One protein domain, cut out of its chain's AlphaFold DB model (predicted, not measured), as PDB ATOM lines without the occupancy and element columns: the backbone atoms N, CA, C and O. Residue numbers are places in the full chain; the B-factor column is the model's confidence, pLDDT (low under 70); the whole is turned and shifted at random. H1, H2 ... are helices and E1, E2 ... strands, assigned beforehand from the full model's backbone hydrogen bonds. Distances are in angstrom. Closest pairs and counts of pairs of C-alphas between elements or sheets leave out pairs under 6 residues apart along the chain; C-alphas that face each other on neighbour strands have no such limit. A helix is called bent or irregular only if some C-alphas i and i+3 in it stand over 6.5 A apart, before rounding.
ATOM      1  N   VAL A   8     215.531 210.843 310.885       93.19
ATOM      2  CA  VAL A   8     215.902 210.473 312.254       93.19
ATOM      3  C   VAL A   8     216.380 211.729 312.973       93.19
ATOM      4  O   VAL A   8     217.320 212.375 312.518       93.19
ATOM      5  N   LEU A   9     215.737 212.067 314.087       92.69
ATOM      6  CA  LEU A   9     216.068 213.220 314.924       92.69
ATOM      7  C   LEU A   9     216.519 212.752 316.315       92.69
ATOM      8  O   LEU A   9     215.906 211.862 316.910       92.69
ATOM      9  N   GLY A  10     217.574 213.379 316.843       90.81
ATOM     10  CA  GLY A  10     218.237 212.985 318.092       90.81
ATOM     11  C   GLY A  10     219.517 212.161 317.865       90.81
ATOM     12  O   GLY A  10     220.092 212.239 316.780       90.81
ATOM     13  N   PRO A  11     219.988 211.386 318.864       92.88
ATOM     14  CA  PRO A  11     219.362 211.145 320.165       92.88
ATOM     15  C   PRO A  11     219.377 212.392 321.051       92.88
ATOM     16  O   PRO A  11     220.350 213.140 321.076       92.88
ATOM     17  N   VAL A  12     218.303 212.592 321.809       93.38
ATOM     18  CA  VAL A  12     218.234 213.632 322.844       93.38
ATOM     19  C   VAL A  12     217.881 212.997 324.188       93.38
ATOM     20  O   VAL A  12     217.227 211.949 324.210       93.38
ATOM     21  N   PRO A  13     218.311 213.576 325.322       92.19
ATOM     22  CA  PRO A  13     217.814 213.156 326.626       92.19
ATOM     23  C   PRO A  13     216.283 213.236 326.657       92.19
ATOM     24  O   PRO A  13     215.698 214.165 326.104       92.19
ATOM     25  N   ALA A  14     215.635 212.268 327.301       90.38
ATOM     26  CA  ALA A  14     214.206 212.375 327.583       90.38
ATOM     27  C   ALA A  14     213.943 213.565 328.539       90.38
ATOM     28  O   ALA A  14     214.856 213.923 329.294       90.38
ATOM     29  N   PRO A  15     212.710 214.117 328.595       87.38
ATOM     30  CA  PRO A  15     212.359 215.252 329.467       87.38
ATOM     31  C   PRO A  15     212.808 215.068 330.922       87.38
ATOM     32  O   PRO A  15     213.301 215.988 331.569       87.38
ATOM     33  N   ILE A  16     212.727 213.825 331.412       89.38
ATOM     34  CA  ILE A  16     213.405 213.388 332.634       89.38
ATOM     35  C   ILE A  16     214.534 212.441 332.236       89.38
ATOM     36  O   ILE A  16     214.309 211.247 332.003       89.38
ATOM     37  N   SER A  17     215.746 212.986 332.177       89.75
ATOM     38  CA  SER A  17     216.948 212.318 331.664       89.75
ATOM     39  C   SER A  17     217.448 211.162 332.534       89.75
ATOM     40  O   SER A  17     218.123 210.266 332.024       89.75
ATOM     41  N   ARG A  18     217.109 211.135 333.834       92.81
ATOM     42  CA  ARG A  18     217.488 210.050 334.752       92.81
ATOM     43  C   ARG A  18     216.410 209.770 335.793       92.81
ATOM     44  O   ARG A  18     215.965 210.675 336.490       92.81
ATOM     45  N   ILE A  19     216.027 208.504 335.938       93.06
ATOM     46  CA  ILE A  19     215.086 208.035 336.968       93.06
ATOM     47  C   ILE A  19     215.661 206.771 337.593       93.06
ATOM     48  O   ILE A  19     216.010 205.848 336.866       93.06
ATOM     49  N   ARG A  20     215.752 206.709 338.930       91.88
ATOM     50  CA  ARG A  20     216.228 205.514 339.662       91.88
ATOM     51  C   ARG A  20     217.529 204.937 339.084       91.88
ATOM     52  O   ARG A  20     217.635 203.745 338.831       91.88
ATOM     53  N   ASN A  21     218.509 205.809 338.850       92.56
ATOM     54  CA  ASN A  21     219.808 205.462 338.268       92.56
ATOM     55  C   ASN A  21     219.795 204.995 336.794       92.56
ATOM     56  O   ASN A  21     220.850 204.655 336.270       92.56
ATOM     57  N   VAL A  22     218.652 205.033 336.107       92.81
ATOM     58  CA  VAL A  22     218.517 204.688 334.683       92.81
ATOM     59  C   VAL A  22     218.511 205.959 333.842       92.81
ATOM     60  O   VAL A  22     217.693 206.850 334.083       92.81
ATOM     61  N   TYR A  23     219.405 206.038 332.857       95.81
ATOM     62  CA  TYR A  23     219.434 207.128 331.881       95.81
ATOM     63  C   TYR A  23     218.403 206.898 330.779       95.81
ATOM     64  O   TYR A  23     218.215 205.775 330.313       95.81
ATOM     65  N   ARG A  24     217.728 207.968 330.365       94.50
ATOM     66  CA  ARG A  24     216.635 207.922 329.394       94.50
ATOM     67  C   ARG A  24     216.937 208.850 328.228       94.50
ATOM     68  O   ARG A  24     217.174 210.041 328.419       94.50
ATOM     69  N   TYR A  25     216.867 208.291 327.028       94.94
ATOM     70  CA  TYR A  25     217.057 208.989 325.763       94.94
ATOM     71  C   TYR A  25     215.879 208.698 324.839       94.94
ATOM     72  O   TYR A  25     215.217 207.669 324.978       94.94
ATOM     73  N   GLN A  26     215.642 209.595 323.889       93.12
ATOM     74  CA  GLN A  26     214.633 209.439 322.853       93.12
ATOM     75  C   GLN A  26     215.211 209.756 321.474       93.12
ATOM     76  O   GLN A  26     216.088 210.609 321.317       93.12
ATOM     77  N   ILE A  27     214.696 209.043 320.479       92.88
ATOM     78  CA  ILE A  27     214.955 209.258 319.058       92.88
ATOM     79  C   ILE A  27     213.587 209.423 318.408       92.88
ATOM     80  O   ILE A  27     212.696 208.604 318.633       92.88
ATOM     81  N   LEU A  28     213.419 210.472 317.608       92.19
ATOM     82  CA  LEU A  28     212.186 210.716 316.872       92.19
ATOM     83  C   LEU A  28     212.372 210.283 315.420       92.19
ATOM     84  O   LEU A  28     213.274 210.756 314.731       92.19
ATOM     85  N   LEU A  29     211.500 209.387 314.962       92.31
ATOM     86  CA  LEU A  29     211.449 208.930 313.579       92.31
ATOM     87  C   LEU A  29     210.281 209.615 312.872       92.31
ATOM     88  O   LEU A  29     209.141 209.515 313.323       92.31
ATOM     89  N   LYS A  30     210.550 210.289 311.754       91.62
ATOM     90  CA  LYS A  30     209.534 210.961 310.937       91.62
ATOM     91  C   LYS A  30     209.570 210.433 309.514       91.62
ATOM     92  O   LYS A  30     210.630 210.228 308.939       91.62
ATOM     93  N   SER A  31     208.403 210.222 308.929       93.00
ATOM     94  CA  SER A  31     208.260 209.843 307.526       93.00
ATOM     95  C   SER A  31     206.868 210.223 307.049       93.00
ATOM     96  O   SER A  31     205.919 210.228 307.833       93.00
ATOM     97  N   THR A  32     206.738 210.498 305.758       90.81
ATOM     98  CA  THR A  32     205.436 210.601 305.089       90.81
ATOM     99  C   THR A  32     204.826 209.222 304.812       90.81
ATOM    100  O   THR A  32     203.619 209.116 304.611       90.81
ATOM    101  N   ASP A  33     205.633 208.153 304.859       92.25
ATOM    102  CA  ASP A  33     205.197 206.764 304.701       92.25
ATOM    103  C   ASP A  33     205.133 206.028 306.051       92.25
ATOM    104  O   ASP A  33     206.150 205.636 306.641       92.25
ATOM    105  N   ARG A  34     203.902 205.779 306.511       89.88
ATOM    106  CA  ARG A  34     203.607 205.037 307.747       89.88
ATOM    107  C   ARG A  34     204.083 203.586 307.703       89.88
ATOM    108  O   ARG A  34     204.459 203.041 308.739       89.88
ATOM    109  N   LYS A  35     204.090 202.935 306.533       92.06
ATOM    110  CA  LYS A  35     204.495 201.523 306.415       92.06
ATOM    111  C   LYS A  35     205.956 201.343 306.806       92.06
ATOM    112  O   LYS A  35     206.285 200.382 307.504       92.06
ATOM    113  N   VAL A  36     206.810 202.290 306.411       92.25
ATOM    114  CA  VAL A  36     208.239 202.269 306.746       92.25
ATOM    115  C   VAL A  36     208.451 202.502 308.246       92.25
ATOM    116  O   VAL A  36     209.233 201.776 308.862       92.25
ATOM    117  N   LEU A  37     207.700 203.418 308.870       92.50
ATOM    118  CA  LEU A  37     207.749 203.625 310.327       92.50
ATOM    119  C   LEU A  37     207.336 202.361 311.092       92.50
ATOM    120  O   LEU A  37     208.064 201.913 311.975       92.50
ATOM    121  N   HIS A  38     206.227 201.719 310.711       91.81
ATOM    122  CA  HIS A  38     205.801 200.468 311.345       91.81
ATOM    123  C   HIS A  38     206.813 199.330 311.151       91.81
ATOM    124  O   HIS A  38     207.009 198.518 312.056       91.81
ATOM    125  N   ALA A  39     207.471 199.248 309.990       92.56
ATOM    126  CA  ALA A  39     208.532 198.270 309.763       92.56
ATOM    127  C   ALA A  39     209.733 198.500 310.696       92.56
ATOM    128  O   ALA A  39     210.242 197.536 311.269       92.56
ATOM    129  N   LEU A  40     210.145 199.756 310.899       91.88
ATOM    130  CA  LEU A  40     211.214 200.106 311.838       91.88
ATOM    131  C   LEU A  40     210.831 199.816 313.288       91.88
ATOM    132  O   LEU A  40     211.620 199.206 314.001       91.88
ATOM    133  N   VAL A  41     209.619 200.178 313.708       90.62
ATOM    134  CA  VAL A  41     209.123 199.893 315.063       90.62
ATOM    135  C   VAL A  41     209.136 198.391 315.350       90.62
ATOM    136  O   VAL A  41     209.613 197.975 316.403       90.62
ATOM    137  N   ARG A  42     208.691 197.558 314.399       91.88
ATOM    138  CA  ARG A  42     208.755 196.092 314.538       91.88
ATOM    139  C   ARG A  42     210.186 195.577 314.659       91.88
ATOM    140  O   ARG A  42     210.441 194.697 315.473       91.88
ATOM    141  N   ARG A  43     211.119 196.127 313.877       92.31
ATOM    142  CA  ARG A  43     212.542 195.774 313.974       92.31
ATOM    143  C   ARG A  43     213.140 196.182 315.314       92.31
ATOM    144  O   ARG A  43     213.844 195.379 315.904       92.31
ATOM    145  N   ALA A  44     212.831 197.381 315.801       90.88
ATOM    146  CA  ALA A  44     213.275 197.846 317.109       90.88
ATOM    147  C   ALA A  44     212.719 196.965 318.237       90.88
ATOM    148  O   ALA A  44     213.457 196.613 319.143       90.88
ATOM    149  N   ALA A  45     211.455 196.545 318.156       89.12
ATOM    150  CA  ALA A  45     210.852 195.649 319.143       89.12
ATOM    151  C   ALA A  45     211.464 194.234 319.147       89.12
ATOM    152  O   ALA A  45     211.451 193.572 320.179       89.12
ATOM    153  N   ALA A  46     211.986 193.773 318.007       92.25
ATOM    154  CA  ALA A  46     212.645 192.475 317.865       92.25
ATOM    155  C   ALA A  46     214.174 192.540 318.037       92.25
ATOM    156  O   ALA A  46     214.843 191.515 317.915       92.25
ATOM    157  N   PHE A  47     214.740 193.731 318.249       93.88
ATOM    158  CA  PHE A  47     216.180 193.903 318.369       93.88
ATOM    159  C   PHE A  47     216.657 193.426 319.741       93.88
ATOM    160  O   PHE A  47     216.070 193.772 320.766       93.88
TER     161      PHE A  47
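This is residues 8 to 47 of the 65 residues of the protein "PriA_C domain-containing protein" of Deltaproteobacteria bacterium HGW-Deltaproteobacteria-17 (UniProt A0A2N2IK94). A long hairpin of two strands, E1 and E2, makes most of the length, and one helix, H1, folds back from the far end of E2 as the second arm of an open V. The helix meets the hairpin near the corner of the V, and its far end, residues 42 to 45, sticks out free together with residues 46 and 47. The printed part has 40 residues, with two named strands and one named helix in the order E1, E2, H1; the sheet has the order E1 - E2 and is antiparallel, and the class is mixed, helices and strands. The whole is loose, with a radius of gyration of the C-alphas of 12.6 A, and it is flat, spanning 35 by 21 by 10 A.

E1, residues 8 to 19, and E2, residues 22 to 30, are antiparallel neighbours and form a hairpin, with 152 degrees between their N-to-C directions. Near the start of the printed part, N 9 and O 28 are within hydrogen-bond range at 2.9 A. Near the turn, N 19 and O 22 are within range at 3.0 A. E1 bends by 61 degrees at residue 15. Before this bend the C-alphas of Ala 14 and Tyr 25 face each other at 4.8 A, and after it those of Ser 17 and Arg 24 do so at 5.0 A. H1, residues 34 to 45, has 2 pairs of C-alphas within 8 A of E2; the closest are those of Leu 29 and Leu 37, 7.2 A apart. The centres of E2 and H1 are 15.3 A apart. E1 and H1 are apart. In H1 every O i to N i+4 pair is within hydrogen-bond range.

E1 begins at C-alpha 8, at (215.902, 210.473, 312.254), and runs over residues 8 to 19, 24.8 A from first to last C-alpha. E2, residues 22 to 30, is 26.2 A long and ends at C-alpha 30, at (209.534, 210.961, 310.937). H1, residues 34 to 45, is 16.4 A long, is not bent, and ends at C-alpha 45, at (210.852, 195.649, 319.143).

The two C-alphas farthest apart are those of Arg 20 and Asp 33, at 36.7 A, while the C-alphas of Val 8 and Phe 47 are 17.7 A apart. The printed part has no cut. The links from E1 to E2, 2 residues, and from E2 to H1, 3 residues, are both tight. The mean pLDDT of the printed part is 92.1, and no printed residue is under 70.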